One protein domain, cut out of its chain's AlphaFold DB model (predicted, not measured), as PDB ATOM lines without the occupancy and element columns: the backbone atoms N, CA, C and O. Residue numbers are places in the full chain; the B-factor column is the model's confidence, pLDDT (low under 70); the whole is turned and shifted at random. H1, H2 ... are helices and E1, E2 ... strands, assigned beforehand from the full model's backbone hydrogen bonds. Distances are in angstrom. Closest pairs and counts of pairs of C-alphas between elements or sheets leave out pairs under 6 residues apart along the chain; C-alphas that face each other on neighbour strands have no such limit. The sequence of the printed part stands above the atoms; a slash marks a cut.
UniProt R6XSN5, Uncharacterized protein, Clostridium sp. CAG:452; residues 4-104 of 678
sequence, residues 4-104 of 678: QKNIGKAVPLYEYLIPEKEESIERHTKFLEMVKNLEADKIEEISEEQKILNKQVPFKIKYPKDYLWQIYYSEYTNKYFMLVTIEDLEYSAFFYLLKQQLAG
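This is residues 4 to 104 of the 678 residues of an uncharacterized protein of Clostridium sp. CAG:452 (UniProt R6XSN5). Two longer helices, H3 and H4, follow each other as the two sides of a wide, loosely built arch; H5 lies inside it and packs on H4, while the short helix H2 packs on H3. A two-stranded hairpin, E1 and E2, lies on the open side of the arch, its tip sticking out at residues 74 to 79, and the long link from H4 loops out at residues 54 to 64 before returning to E1. The printed part has 101 residues, with named elements in the order H1, H2, H3, H4, E1, E2, H5; the sheet E1 - E2 is antiparallel and the class is mostly helix. It is only just loose, close to compact, with a radius of gyration of the C-alphas of 15.5 A and spans of 49 by 36 by 28 A.

H1 is residues 4 to 7, from C-alpha 4 at (-27.610, -40.241, 3.543), and H2 is residues 14 to 17. H3, residues 22 to 36, is 21.6 A long, and H4, residues 40 to 53, is 20.2 A. E1 is residues 70 to 74, 12.7 A, and E2 residues 79 to 83, 13.2 A. H5, residues 92 to 102, is 15.2 A long and ends at C-alpha 102 at (-35.354, -57.221, 25.661).

H2 and H3 touch, closest at the C-alphas of Tyr 16 and His 28, 4.6 A. H4 and H5 touch, closest at the C-alphas of Ile 43 and Ser 92, 5.4 A, about perpendicular at 77 degrees. H3 and H5 are only just apart, 8.3 A at the closest. The hairpin E1 and E2 is antiparallel at 147 degrees, with N 72 and O 81 at 2.8 A, within hydrogen-bond range. Every O i to N i+4 pair is within range in H4 and H5, and 10 of 11 in H3; H1 and H2 are too short for such a pair.

The C-alphas farthest apart are those of Glu 22 and Phe 59, 49.4 A. The printed part has no cut. The link from H4 to E1, 16 residues, is long. The mean pLDDT of the printed part is 79.7, with residues 4 to 8, 22 to 23, 62 to 67 and 75 under 70.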
ATOM      1  N   GLN A   4     -29.065 -40.119   3.344       57.09
ATOM      2  CA  GLN A   4     -27.610 -40.241   3.543       57.09
ATOM      3  C   GLN A   4     -27.052 -39.176   4.507       57.09
ATOM      4  O   GLN A   4     -26.194 -39.471   5.335       57.09
ATOM      5  N   LYS A   5     -27.605 -37.955   4.466       60.91
ATOM      6  CA  LYS A   5     -27.270 -36.871   5.405       60.91
ATOM      7  C   LYS A   5     -27.725 -37.171   6.841       60.91
ATOM      8  O   LYS A   5     -27.054 -36.755   7.780       60.91
ATOM      9  N   ASN A   6     -28.842 -37.882   7.007       65.00
ATOM     10  CA  ASN A   6     -29.363 -38.282   8.313       65.00
ATOM     11  C   ASN A   6     -28.590 -39.481   8.882       65.00
ATOM     12  O   ASN A   6     -28.292 -39.473  10.070       65.00
ATOM     13  N   ILE A   7     -28.173 -40.449   8.049       66.81
ATOM     14  CA  ILE A   7     -27.285 -41.550   8.473       66.81
ATOM     15  C   ILE A   7     -25.970 -41.007   9.034       66.81
ATOM     16  O   ILE A   7     -25.540 -41.448  10.092       66.81
ATOM     17  N   GLY A   8     -25.352 -40.022   8.371       68.12
ATOM     18  CA  GLY A   8     -24.096 -39.425   8.844       68.12
ATOM     19  C   GLY A   8     -24.200 -38.709  10.199       68.12
ATOM     20  O   GLY A   8     -23.178 -38.415  10.807       68.12
ATOM     21  N   LYS A   9     -25.422 -38.431  10.671       76.25
ATOM     22  CA  LYS A   9     -25.718 -37.847  11.989       76.25
ATOM     23  C   LYS A   9     -26.325 -38.854  12.970       76.25
ATOM     24  O   LYS A   9     -26.548 -38.507  14.127       76.25
ATOM     25  N   ALA A  10     -26.656 -40.057  12.507       79.81
ATOM     26  CA  ALA A  10     -27.280 -41.076  13.328       79.81
ATOM     27  C   ALA A  10     -26.241 -41.672  14.280       79.81
ATOM     28  O   ALA A  10     -25.093 -41.907  13.910       79.81
ATOM     29  N   VAL A  11     -26.670 -41.934  15.507       83.12
ATOM     30  CA  VAL A  11     -25.826 -42.484  16.564       83.12
ATOM     31  C   VAL A  11     -26.447 -43.806  17.028       83.12
ATOM     32  O   VAL A  11     -27.676 -43.884  17.122       83.12
ATOM     33  N   PRO A  12     -25.649 -44.857  17.303       85.69
ATOM     34  CA  PRO A  12     -26.171 -46.120  17.809       85.69
ATOM     35  C   PRO A  12     -26.992 -45.946  19.090       85.69
ATOM     36  O   PRO A  12     -26.640 -45.159  19.967       85.69
ATOM     37  N   LEU A  13     -28.051 -46.748  19.242       85.25
ATOM     38  CA  LEU A  13     -28.943 -46.658  20.401       85.25
ATOM     39  C   LEU A  13     -28.211 -46.801  21.745       85.25
ATOM     40  O   LEU A  13     -28.581 -46.130  22.702       85.25
ATOM     41  N   TYR A  14     -27.168 -47.634  21.838       84.25
ATOM     42  CA  TYR A  14     -26.460 -47.850  23.106       84.25
ATOM     43  C   TYR A  14     -25.846 -46.557  23.675       84.25
ATOM     44  O   TYR A  14     -25.771 -46.418  24.893       84.25
ATOM     45  N   GLU A  15     -25.487 -45.585  22.826       85.44
ATOM     46  CA  GLU A  15     -24.948 -44.288  23.267       85.44
ATOM     47  C   GLU A  15     -26.004 -43.387  23.923       85.44
ATOM     48  O   GLU A  15     -25.657 -42.409  24.581       85.44
ATOM     49  N   TYR A  16     -27.290 -43.709  23.757       86.62
ATOM     50  CA  TYR A  16     -28.401 -43.078  24.475       86.62
ATOM     51  C   TYR A  16     -28.753 -43.830  25.767       86.62
ATOM     52  O   TYR A  16     -29.423 -43.288  26.642       86.62
ATOM     53  N   LEU A  17     -28.323 -45.086  25.907       82.88
ATOM     54  CA  LEU A  17     -28.647 -45.917  27.069       82.88
ATOM     55  C   LEU A  17     -27.621 -45.772  28.197       82.88
ATOM     56  O   LEU A  17     -27.997 -45.906  29.359       82.88
ATOM     57  N   ILE A  18     -26.352 -45.502  27.868       80.00
ATOM     58  CA  ILE A  18     -25.240 -45.492  28.825       80.00
ATOM     59  C   ILE A  18     -24.560 -44.105  28.848       80.00
ATOM     60  O   ILE A  18     -23.914 -43.732  27.867       80.00
ATOM     61  N   PRO A  19     -24.657 -43.342  29.956       77.44
ATOM     62  CA  PRO A  19     -24.034 -42.024  30.080       77.44
ATOM     63  C   PRO A  19     -22.580 -42.122  30.588       77.44
ATOM     64  O   PRO A  19     -22.307 -41.922  31.769       77.44
ATOM     65  N   GLU A  20     -21.630 -42.445  29.709       75.31
ATOM     66  CA  GLU A  20     -20.192 -42.554  30.044       75.31
ATOM     67  C   GLU A  20     -19.389 -41.250  29.844       75.31
ATOM     68  O   GLU A  20     -18.346 -41.053  30.464       75.31
ATOM     69  N   LYS A  21     -19.858 -40.353  28.972       76.44
ATOM     70  CA  LYS A  21     -19.234 -39.069  28.589       76.44
ATOM     71  C   LYS A  21     -20.237 -37.915  28.666       76.44
ATOM     72  O   LYS A  21     -21.438 -38.141  28.574       76.44
ATOM     73  N   GLU A  22     -19.761 -36.676  28.734       69.19
ATOM     74  CA  GLU A  22     -20.611 -35.475  28.825       69.19
ATOM     75  C   GLU A  22     -21.666 -35.399  27.700       69.19
ATOM     76  O   GLU A  22     -22.859 -35.317  27.981       69.19
ATOM     77  N   GLU A  23     -21.269 -35.615  26.441       69.00
ATOM     78  CA  GLU A  23     -22.204 -35.691  25.301       69.00
ATOM     79  C   GLU A  23     -23.230 -36.838  25.411       69.00
ATOM     80  O   GLU A  23     -24.345 -36.740  24.898       69.00
ATOM     81  N   SER A  24     -22.883 -37.943  26.078       76.19
ATOM     82  CA  SER A  24     -23.811 -39.067  26.283       76.19
ATOM     83  C   SER A  24     -24.804 -38.820  27.422       76.19
ATOM     84  O   SER A  24     -25.874 -39.420  27.421       76.19
ATOM     85  N   ILE A  25     -24.512 -37.901  28.351       81.81
ATOM     86  CA  ILE A  25     -25.459 -37.493  29.403       81.81
ATOM     87  C   ILE A  25     -26.642 -36.746  28.778       81.81
ATOM     88  O   ILE A  25     -27.797 -37.021  29.111       81.81
ATOM     89  N   GLU A  26     -26.379 -35.843  27.829       83.62
ATOM     90  CA  GLU A  26     -27.433 -35.128  27.097       83.62
ATOM     91  C   GLU A  26     -28.315 -36.096  26.294       83.62
ATOM     92  O   GLU A  26     -29.546 -36.042  26.370       83.62
ATOM     93  N   ARG A  27     -27.694 -37.045  25.580       86.69
ATOM     94  CA  ARG A  27     -28.402 -38.096  24.829       86.69
ATOM     95  C   ARG A  27     -29.228 -38.998  25.742       86.69
ATOM     96  O   ARG A  27     -30.385 -39.285  25.440       86.69
ATOM     97  N   HIS A  28     -28.673 -39.399  26.881       88.12
ATOM     98  CA  HIS A  28     -29.392 -40.200  27.865       88.12
ATOM     99  C   HIS A  28     -30.600 -39.455  28.441       88.12
ATOM    100  O   HIS A  28     -31.685 -40.022  28.555       88.12
ATOM    101  N   THR A  29     -30.451 -38.158  28.711       86.94
ATOM    102  CA  THR A  29     -31.560 -37.303  29.155       86.94
ATOM    103  C   THR A  29     -32.684 -37.276  28.117       86.94
ATOM    104  O   THR A  29     -33.847 -37.464  28.471       86.94
ATOM    105  N   LYS A  30     -32.348 -37.144  26.826       87.38
ATOM    106  CA  LYS A  30     -33.325 -37.225  25.728       87.38
ATOM    107  C   LYS A  30     -34.048 -38.571  25.685       87.38
ATOM    108  O   LYS A  30     -35.264 -38.602  25.529       87.38
ATOM    109  N   PHE A  31     -33.338 -39.679  25.887       88.81
ATOM    110  CA  PHE A  31     -33.967 -41.000  25.958       88.81
ATOM    111  C   PHE A  31     -34.958 -41.112  27.129       88.81
ATOM    112  O   PHE A  31     -36.057 -41.637  26.957       88.81
ATOM    113  N   LEU A  32     -34.619 -40.574  28.305       87.81
ATOM    114  CA  LEU A  32     -35.533 -40.546  29.453       87.81
ATOM    115  C   LEU A  32     -36.785 -39.694  29.185       87.81
ATOM    116  O   LEU A  32     -37.877 -40.076  29.609       87.81
ATOM    117  N   GLU A  33     -36.662 -38.582  28.453       87.12
ATOM    118  CA  GLU A  33     -37.817 -37.795  27.991       87.12
ATOM    119  C   GLU A  33     -38.739 -38.628  27.085       87.12
ATOM    120  O   GLU A  33     -39.956 -38.621  27.281       87.12
ATOM    121  N   MET A  34     -38.173 -39.406  26.152       88.50
ATOM    122  CA  MET A  34     -38.946 -40.316  25.294       88.50
ATOM    123  C   MET A  34     -39.702 -41.369  26.119       88.50
ATOM    124  O   MET A  34     -40.870 -41.635  25.844       88.50
ATOM    125  N   VAL A  35     -39.060 -41.949  27.144       85.88
ATOM    126  CA  VAL A  35     -39.687 -42.927  28.055       85.88
ATOM    127  C   VAL A  35     -40.809 -42.285  28.873       85.88
ATOM    128  O   VAL A  35     -41.848 -42.903  29.081       85.88
ATOM    129  N   LYS A  36     -40.628 -41.042  29.333       84.56
ATOM    130  CA  LYS A  36     -41.643 -40.318  30.112       84.56
ATOM    131  C   LYS A  36     -42.914 -40.043  29.302       84.56
ATOM    132  O   LYS A  36     -44.002 -40.057  29.869       84.56
ATOM    133  N   ASN A  37     -42.768 -39.807  28.001       82.38
ATOM    134  CA  ASN A  37     -43.875 -39.548  27.076       82.38
ATOM    135  C   ASN A  37     -44.480 -40.837  26.486       82.38
ATOM    136  O   ASN A  37     -45.281 -40.772  25.556       82.38
ATOM    137  N   LEU A  38     -44.088 -42.011  26.990       83.19
ATOM    138  CA  LEU A  38     -44.565 -43.295  26.497       83.19
ATOM    139  C   LEU A  38     -45.971 -43.615  27.016       83.19
ATOM    140  O   LEU A  38     -46.214 -43.640  28.221       83.19
ATOM    141  N   GLU A  39     -46.870 -43.971  26.104       83.69
ATOM    142  CA  GLU A  39     -48.210 -44.455  26.433       83.69
ATOM    143  C   GLU A  39     -48.250 -45.987  26.353       83.69
ATOM    144  O   GLU A  39     -48.156 -46.574  25.273       83.69
ATOM    145  N   ALA A  40     -48.374 -46.651  27.505       83.31
ATOM    146  CA  ALA A  40     -48.364 -48.114  27.583       83.31
ATOM    147  C   ALA A  40     -49.512 -48.759  26.786       83.31
ATOM    148  O   ALA A  40     -49.276 -49.746  26.088       83.31
ATOM    149  N   ASP A  41     -50.705 -48.160  26.817       86.81
ATOM    150  CA  ASP A  41     -51.895 -48.656  26.114       86.81
ATOM    151  C   ASP A  41     -51.649 -48.768  24.598       86.81
ATOM    152  O   ASP A  41     -51.950 -49.788  23.981       86.81
ATOM    153  N   LYS A  42     -50.965 -47.782  23.998       86.25
ATOM    154  CA  LYS A  42     -50.594 -47.806  22.571       86.25
ATOM    155  C   LYS A  42     -49.620 -48.935  22.224       86.25
ATOM    156  O   LYS A  42     -49.658 -49.468  21.116       86.25
ATOM    157  N   ILE A  43     -48.731 -49.324  23.143       86.88
ATOM    158  CA  ILE A  43     -47.841 -50.481  22.935       86.88
ATOM    159  C   ILE A  43     -48.650 -51.783  22.929       86.88
ATOM    160  O   ILE A  43     -48.326 -52.709  22.177       86.88
ATOM    161  N   GLU A  44     -49.684 -51.878  23.766       87.31
ATOM    162  CA  GLU A  44     -50.576 -53.037  23.802       87.31
ATOM    163  C   GLU A  44     -51.417 -53.137  22.527       87.31
ATOM    164  O   GLU A  44     -51.453 -54.215  21.931       87.31
ATOM    165  N   GLU A  45     -51.962 -52.021  22.032       88.56
ATOM    166  CA  GLU A  45     -52.654 -51.953  20.734       88.56
ATOM    167  C   GLU A  45     -51.776 -52.487  19.589       88.56
ATOM    168  O   GLU A  45     -52.198 -53.365  18.830       88.56
ATOM    169  N   ILE A  46     -50.513 -52.042  19.506       86.75
ATOM    170  CA  ILE A  46     -49.546 -52.545  18.514       86.75
ATOM    171  C   ILE A  46     -49.321 -54.053  18.696       86.75
ATOM    172  O   ILE A  46     -49.228 -54.801  17.720       86.75
ATOM    173  N   SER A  47     -49.250 -54.539  19.938       87.25
ATOM    174  CA  SER A  47     -49.102 -55.971  20.201       87.25
ATOM    175  C   SER A  47     -50.307 -56.784  19.725       87.25
ATOM    176  O   SER A  47     -50.119 -57.914  19.264       87.25
ATOM    177  N   GLU A  48     -51.526 -56.269  19.860       88.38
ATOM    178  CA  GLU A  48     -52.742 -56.915  19.364       88.38
ATOM    179  C   GLU A  48     -52.810 -56.899  17.839       88.38
ATOM    180  O   GLU A  48     -53.082 -57.938  17.229       88.38
ATOM    181  N   GLU A  49     -52.459 -55.776  17.214       85.81
ATOM    182  CA  GLU A  49     -52.351 -55.663  15.762       85.81
ATOM    183  C   GLU A  49     -51.363 -56.700  15.208       85.81
ATOM    184  O   GLU A  49     -51.694 -57.464  14.298       85.81
ATOM    185  N   GLN A  50     -50.186 -56.833  15.825       86.56
ATOM    186  CA  GLN A  50     -49.215 -57.860  15.449       86.56
ATOM    187  C   GLN A  50     -49.770 -59.279  15.610       86.56
ATOM    188  O   GLN A  50     -49.463 -60.138  14.785       86.56
ATOM    189  N   LYS A  51     -50.609 -59.568  16.617       86.75
ATOM    190  CA  LYS A  51     -51.271 -60.885  16.738       86.75
ATOM    191  C   LYS A  51     -52.227 -61.146  15.572       86.75
ATOM    192  O   LYS A  51     -52.318 -62.288  15.123       86.75
ATOM    193  N   ILE A  52     -52.924 -60.121  15.078       85.50
ATOM    194  CA  ILE A  52     -53.828 -60.224  13.922       85.50
ATOM    195  C   ILE A  52     -53.022 -60.434  12.635       85.50
ATOM    196  O   ILE A  52     -53.266 -61.406  11.917       85.50
ATOM    197  N   LEU A  53     -52.011 -59.596  12.387       83.38
ATOM    198  CA  LEU A  53     -51.120 -59.699  11.221       83.38
ATOM    199  C   LEU A  53     -50.394 -61.050  11.175       83.38
ATOM    200  O   LEU A  53     -50.212 -61.640  10.112       83.38
ATOM    201  N   ASN A  54     -50.058 -61.600  12.345       80.50
ATOM    202  CA  ASN A  54     -49.463 -62.926  12.468       80.50
ATOM    203  C   ASN A  54     -50.380 -64.079  12.046       80.50
ATOM    204  O   ASN A  54     -49.851 -65.164  11.781       80.50
ATOM    205  N   LYS A  55     -51.703 -63.879  12.015       84.25
ATOM    206  CA  LYS A  55     -52.676 -64.874  11.542       84.25
ATOM    207  C   LYS A  55     -52.922 -64.750  10.042       84.25
ATOM    208  O   LYS A  55     -53.044 -65.769   9.370       84.25
ATOM    209  N   GLN A  56     -53.014 -63.526   9.525       79.94
ATOM    210  CA  GLN A  56     -53.354 -63.280   8.127       79.94
ATOM    211  C   GLN A  56     -52.781 -61.949   7.630       79.94
ATOM    212  O   GLN A  56     -52.924 -60.914   8.277       79.94
ATOM    213  N   VAL A  57     -52.211 -61.969   6.421       76.50
ATOM    214  CA  VAL A  57     -51.784 -60.749   5.726       76.50
ATOM    215  C   VAL A  57     -53.016 -59.906   5.364       76.50
ATOM    216  O   VAL A  57     -53.932 -60.431   4.717       76.50
ATOM    217  N   PRO A  58     -53.045 -58.606   5.708       75.94
ATOM    218  CA  PRO A  58     -54.201 -57.754   5.468       75.94
ATOM    219  C   PRO A  58     -54.484 -57.607   3.970       75.94
ATOM    220  O   PRO A  58     -53.591 -57.713   3.119       75.94
ATOM    221  N   PHE A  59     -55.750 -57.361   3.626       74.62
ATOM    222  CA  PHE A  59     -56.145 -57.159   2.231       74.62
ATOM    223  C   PHE A  59     -55.460 -55.916   1.649       74.62
ATOM    224  O   PHE A  59     -54.812 -56.028   0.612       74.62
ATOM    225  N   LYS A  60     -55.491 -54.796   2.382       73.00
ATOM    226  CA  LYS A  60     -54.862 -53.514   2.037       73.00
ATOM    227  C   LYS A  60     -53.979 -53.024   3.186       73.00
ATOM    228  O   LYS A  60     -54.338 -53.211   4.346       73.00
ATOM    229  N   ILE A  61     -52.865 -52.370   2.862       72.00
ATOM    230  CA  ILE A  61     -52.037 -51.656   3.842       72.00
ATOM    231  C   ILE A  61     -52.599 -50.241   4.011       72.00
ATOM    232  O   ILE A  61     -52.849 -49.541   3.028       72.00
ATOM    233  N   LYS A  62     -52.826 -49.827   5.256       65.88
ATOM    234  CA  LYS A  62     -53.133 -48.440   5.617       65.88
ATOM    235  C   LYS A  62     -52.132 -47.997   6.672       65.88
ATOM    236  O   LYS A  62     -51.869 -48.749   7.603       65.88
ATOM    237  N   TYR A  63     -51.621 -46.784   6.525       66.62
ATOM    238  CA  TYR A  63     -50.811 -46.133   7.544       66.62
ATOM    239  C   TYR A  63     -51.768 -45.343   8.439       66.62
ATOM    240  O   TYR A  63     -52.421 -44.424   7.944       66.62
ATOM    241  N   PRO A  64     -51.951 -45.735   9.710       59.75
ATOM    242  CA  PRO A  64     -52.906 -45.067  10.591       59.75
ATOM    243  C   PRO A  64     -52.430 -43.671  11.012       59.75
ATOM    244  O   PRO A  64     -53.252 -42.840  11.389       59.75
ATOM    245  N   LYS A  65     -51.115 -43.423  10.959       65.94
ATOM    246  CA  LYS A  65     -50.458 -42.174  11.347       65.94
ATOM    247  C   LYS A  65     -49.256 -41.903  10.440       65.94
ATOM    248  O   LYS A  65     -48.658 -42.843   9.914       65.94
ATOM    249  N   ASP A  66     -48.885 -40.632  10.331       64.25
ATOM    250  CA  ASP A  66     -47.615 -40.207   9.748       64.25
ATOM    251  C   ASP A  66     -46.519 -40.352  10.810       64.25
ATOM    252  O   ASP A  66     -46.407 -39.534  11.722       64.25
ATOM    253  N   TYR A  67     -45.747 -41.432  10.736       68.62
ATOM    254  CA  TYR A  67     -44.626 -41.657  11.645       68.62
ATOM    255  C   TYR A  67     -43.384 -40.890  11.168       68.62
ATOM    256  O   TYR A  67     -43.064 -40.922   9.977       68.62
ATOM    257  N   LEU A  68     -42.660 -40.220  12.076       70.44
ATOM    258  CA  LEU A  68     -41.387 -39.568  11.722       70.44
ATOM    259  C   LEU A  68     -40.217 -40.557  11.723       70.44
ATOM    260  O   LEU A  68     -39.191 -40.296  11.090       70.44
ATOM    261  N   TRP A  69     -40.360 -41.705  12.395       74.12
ATOM    262  CA  TRP A  69     -39.445 -42.824  12.204       74.12
ATOM    263  C   TRP A  69     -39.631 -43.447  10.817       74.12
ATOM    264  O   TRP A  69     -40.741 -43.564  10.302       74.12
ATOM    265  N   GLN A  70     -38.523 -43.862  10.206       72.00
ATOM    266  CA  GLN A  70     -38.514 -44.444   8.865       72.00
ATOM    267  C   GLN A  70     -37.643 -45.701   8.853       72.00
ATOM    268  O   GLN A  70     -36.583 -45.752   9.484       72.00
ATOM    269  N   ILE A  71     -38.108 -46.731   8.146       76.94
ATOM    270  CA  ILE A  71     -37.331 -47.938   7.863       76.94
ATOM    271  C   ILE A  71     -36.774 -47.808   6.461       76.94
ATOM    272  O   ILE A  71     -37.526 -47.593   5.519       76.94
ATOM    273  N   TYR A  72     -35.469 -47.985   6.338       75.25
ATOM    274  CA  TYR A  72     -34.751 -47.886   5.083       75.25
ATOM    275  C   TYR A  72     -34.125 -49.215   4.723       75.25
ATOM    276  O   TYR A  72     -33.733 -49.995   5.592       75.25
ATOM    277  N   TYR A  73     -33.998 -49.444   3.425       76.00
ATOM    278  CA  TYR A  73     -33.270 -50.568   2.874       76.00
ATOM    279  C   TYR A  73     -31.839 -50.144   2.526       76.00
ATOM    280  O   TYR A  73     -31.615 -49.106   1.902       76.00
ATOM    281  N   SER A  74     -30.854 -50.928   2.961       73.94
ATOM    282  CA  SER A  74     -29.455 -50.775   2.565       73.94
ATOM    283  C   SER A  74     -29.140 -51.775   1.459       73.94
ATOM    284  O   SER A  74     -29.020 -52.966   1.734       73.94
ATOM    285  N   GLU A  75     -28.935 -51.286   0.236       69.81
ATOM    286  CA  GLU A  75     -28.510 -52.125  -0.895       69.81
ATOM    287  C   GLU A  75     -27.160 -52.808  -0.624       69.81
ATOM    288  O   GLU A  75     -26.997 -53.990  -0.902       69.81
ATOM    289  N   TYR A  76     -26.215 -52.093   0.003       73.38
ATOM    290  CA  TYR A  76     -24.882 -52.620   0.325       73.38
ATOM    291  C   TYR A  76     -24.922 -53.819   1.283       73.38
ATOM    292  O   TYR A  76     -24.144 -54.758   1.137       73.38
ATOM    293  N   THR A  77     -25.814 -53.792   2.279       76.25
ATOM    294  CA  THR A  77     -25.904 -54.861   3.290       76.25
ATOM    295  C   THR A  77     -27.064 -55.829   3.065       76.25
ATOM    296  O   THR A  77     -27.154 -56.815   3.797       76.25
ATOM    297  N   ASN A  78     -27.934 -55.557   2.084       70.62
ATOM    298  CA  ASN A  78     -29.197 -56.256   1.837       70.62
ATOM    299  C   ASN A  78     -30.037 -56.414   3.123       70.62
ATOM    300  O   ASN A  78     -30.515 -57.495   3.471       70.62
ATOM    301  N   LYS A  79     -30.128 -55.333   3.909       74.25
ATOM    302  CA  LYS A  79     -30.822 -55.316   5.204       74.25
ATOM    303  C   LYS A  79     -31.643 -54.052   5.381       74.25
ATOM    304  O   LYS A  79     -31.246 -52.964   4.963       74.25
ATOM    305  N   TYR A  80     -32.762 -54.210   6.079       77.75
ATOM    306  CA  TYR A  80     -33.565 -53.098   6.561       77.75
ATOM    307  C   TYR A  80     -33.033 -52.583   7.897       77.75
ATOM    308  O   TYR A  80     -32.616 -53.363   8.756       77.75
ATOM    309  N   PHE A  81     -33.073 -51.269   8.083       77.25
ATOM    310  CA  PHE A  81     -32.696 -50.605   9.322       77.25
ATOM    311  C   PHE A  81     -33.609 -49.413   9.596       77.25
ATOM    312  O   PHE A  81     -34.094 -48.762   8.675       77.25
ATOM    313  N   MET A  82     -33.875 -49.158  10.873       80.88
ATOM    314  CA  MET A  82     -34.788 -48.112  11.328       80.88
ATOM    315  C   MET A  82     -33.979 -46.913  11.814       80.88
ATOM    316  O   MET A  82     -33.074 -47.086  12.632       80.88
ATOM    317  N   LEU A  83     -34.326 -45.708  11.359       82.38
ATOM    318  CA  LEU A  83     -33.905 -44.478  12.027       82.38
ATOM    319  C   LEU A  83     -35.071 -43.898  12.818       82.38
ATOM    320  O   LEU A  83     -36.190 -43.778  12.316       82.38
ATOM    321  N   VAL A  84     -34.769 -43.515  14.053       83.38
ATOM    322  CA  VAL A  84     -35.701 -42.874  14.979       83.38
ATOM    323  C   VAL A  84     -35.209 -41.458  15.224       83.38
ATOM    324  O   VAL A  84     -34.037 -41.257  15.541       83.38
ATOM    325  N   THR A  85     -36.092 -40.478  15.057       83.50
ATOM    326  CA  THR A  85     -35.790 -39.085  15.394       83.50
ATOM    327  C   THR A  85     -36.064 -38.816  16.875       83.50
ATOM    328  O   THR A  85     -37.059 -39.266  17.439       83.50
ATOM    329  N   ILE A  86     -35.186 -38.041  17.508       80.75
ATOM    330  CA  ILE A  86     -35.355 -37.558  18.887       80.75
ATOM    331  C   ILE A  86     -36.366 -36.402  18.999       80.75
ATOM    332  O   ILE A  86     -36.611 -35.912  20.095       80.75
ATOM    333  N   GLU A  87     -36.928 -35.955  17.873       79.50
ATOM    334  CA  GLU A  87     -37.908 -34.860  17.788       79.50
ATOM    335  C   GLU A  87     -39.353 -35.359  17.595       79.50
ATOM    336  O   GLU A  87     -40.266 -34.546  17.462       79.50
ATOM    337  N   ASP A  88     -39.577 -36.679  17.546       75.06
ATOM    338  CA  ASP A  88     -40.927 -37.251  17.457       75.06
ATOM    339  C   ASP A  88     -41.728 -37.037  18.754       75.06
ATOM    340  O   ASP A  88     -41.182 -36.877  19.845       75.06
ATOM    341  N   LEU A  89     -43.051 -37.057  18.633       73.81
ATOM    342  CA  LEU A  89     -43.974 -37.018  19.768       73.81
ATOM    343  C   LEU A  89     -44.560 -38.403  20.076       73.81
ATOM    344  O   LEU A  89     -45.155 -38.587  21.135       73.81
ATOM    345  N   GLU A  90     -44.397 -39.382  19.180       78.19
ATOM    346  CA  GLU A  90     -44.990 -40.715  19.299       78.19
ATOM    347  C   GLU A  90     -43.931 -41.824  19.177       78.19
ATOM    348  O   GLU A  90     -43.496 -42.189  18.086       78.19
ATOM    349  N   TYR A  91     -43.562 -42.431  20.308       83.12
ATOM    350  CA  TYR A  91     -42.499 -43.445  20.368       83.12
ATOM    351  C   TYR A  91     -42.986 -44.887  20.562       83.12
ATOM    352  O   TYR A  91     -42.169 -45.805  20.671       83.12
ATOM    353  N   SER A  92     -44.300 -45.128  20.575       86.19
ATOM    354  CA  SER A  92     -44.884 -46.430  20.934       86.19
ATOM    355  C   SER A  92     -44.379 -47.593  20.065       86.19
ATOM    356  O   SER A  92     -44.053 -48.658  20.589       86.19
ATOM    357  N   ALA A  93     -44.225 -47.390  18.751       83.56
ATOM    358  CA  ALA A  93     -43.693 -48.413  17.841       83.56
ATOM    359  C   ALA A  93     -42.213 -48.739  18.114       83.56
ATOM    360  O   ALA A  93     -41.829 -49.908  18.132       83.56
ATOM    361  N   PHE A  94     -41.391 -47.721  18.386       85.88
ATOM    362  CA  PHE A  94     -39.985 -47.904  18.745       85.88
ATOM    363  C   PHE A  94     -39.842 -48.674  20.066       85.88
ATOM    364  O   PHE A  94     -39.123 -49.673  20.130       85.88
ATOM    365  N   PHE A  95     -40.579 -48.277  21.105       87.88
ATOM    366  CA  PHE A  95     -40.536 -48.966  22.396       87.88
ATOM    367  C   PHE A  95     -41.160 -50.364  22.357       87.88
ATOM    368  O   PHE A  95     -40.692 -51.246  23.078       87.88
ATOM    369  N   TYR A  96     -42.144 -50.620  21.487       88.69
ATOM    370  CA  TYR A  96     -42.611 -51.979  21.217       88.69
ATOM    371  C   TYR A  96     -41.468 -52.862  20.690       88.69
ATOM    372  O   TYR A  96     -41.258 -53.959  21.212       88.69
ATOM    373  N   LEU A  97     -40.680 -52.383  19.719       86.94
ATOM    374  CA  LEU A  97     -39.522 -53.119  19.193       86.94
ATOM    375  C   LEU A  97     -38.467 -53.378  20.280       86.94
ATOM    376  O   LEU A  97     -38.001 -54.511  20.411       86.94
ATOM    377  N   LEU A  98     -38.140 -52.370  21.098       86.62
ATOM    378  CA  LEU A  98     -37.214 -52.535  22.226       86.62
ATOM    379  C   LEU A  98     -37.716 -53.563  23.238       86.62
ATOM    380  O   LEU A  98     -36.955 -54.430  23.663       86.62
ATOM    381  N   LYS A  99     -39.006 -53.516  23.587       88.25
ATOM    382  CA  LYS A  99     -39.639 -54.493  24.482       88.25
ATOM    383  C   LYS A  99     -39.497 -55.915  23.937       88.25
ATOM    384  O   LYS A  99     -39.148 -56.815  24.698       88.25
ATOM    385  N   GLN A 100     -39.725 -56.127  22.638       87.50
ATOM    386  CA  GLN A 100     -39.560 -57.444  22.010       87.50
ATOM    387  C   GLN A 100     -38.099 -57.920  22.033       87.50
ATOM    388  O   GLN A 100     -37.846 -59.084  22.353       87.50
ATOM    389  N   GLN A 101     -37.141 -57.027  21.757       83.50
ATOM    390  CA  GLN A 101     -35.710 -57.345  21.819       83.50
ATOM    391  C   GLN A 101     -35.264 -57.727  23.237       83.50
ATOM    392  O   GLN A 101     -34.600 -58.747  23.412       83.50
ATOM    393  N   LEU A 102     -35.671 -56.956  24.252       84.62
ATOM    394  CA  LEU A 102     -35.354 -57.221  25.661       84.62
ATOM    395  C   LEU A 102     -35.996 -58.513  26.176       84.62
ATOM    396  O   LEU A 102     -35.383 -59.236  26.957       84.62
ATOM    397  N   ALA A 103     -37.203 -58.840  25.707       84.94
ATOM    398  CA  ALA A 103     -37.875 -60.099  26.024       84.94
ATOM    399  C   ALA A 103     -37.217 -61.329  25.362       84.94
ATOM    400  O   ALA A 103     -37.680 -62.451  25.559       84.94
ATOM    401  N   GLY A 104     -36.167 -61.141  24.550       78.56
ATOM    402  CA  GLY A 104     -35.502 -62.217  23.815       78.56
ATOM    403  C   GLY A 104     -36.366 -62.818  22.704       78.56
ATOM    404  O   GLY A 104     -36.076 -63.914  22.219       78.56
TER     405      GLY A 104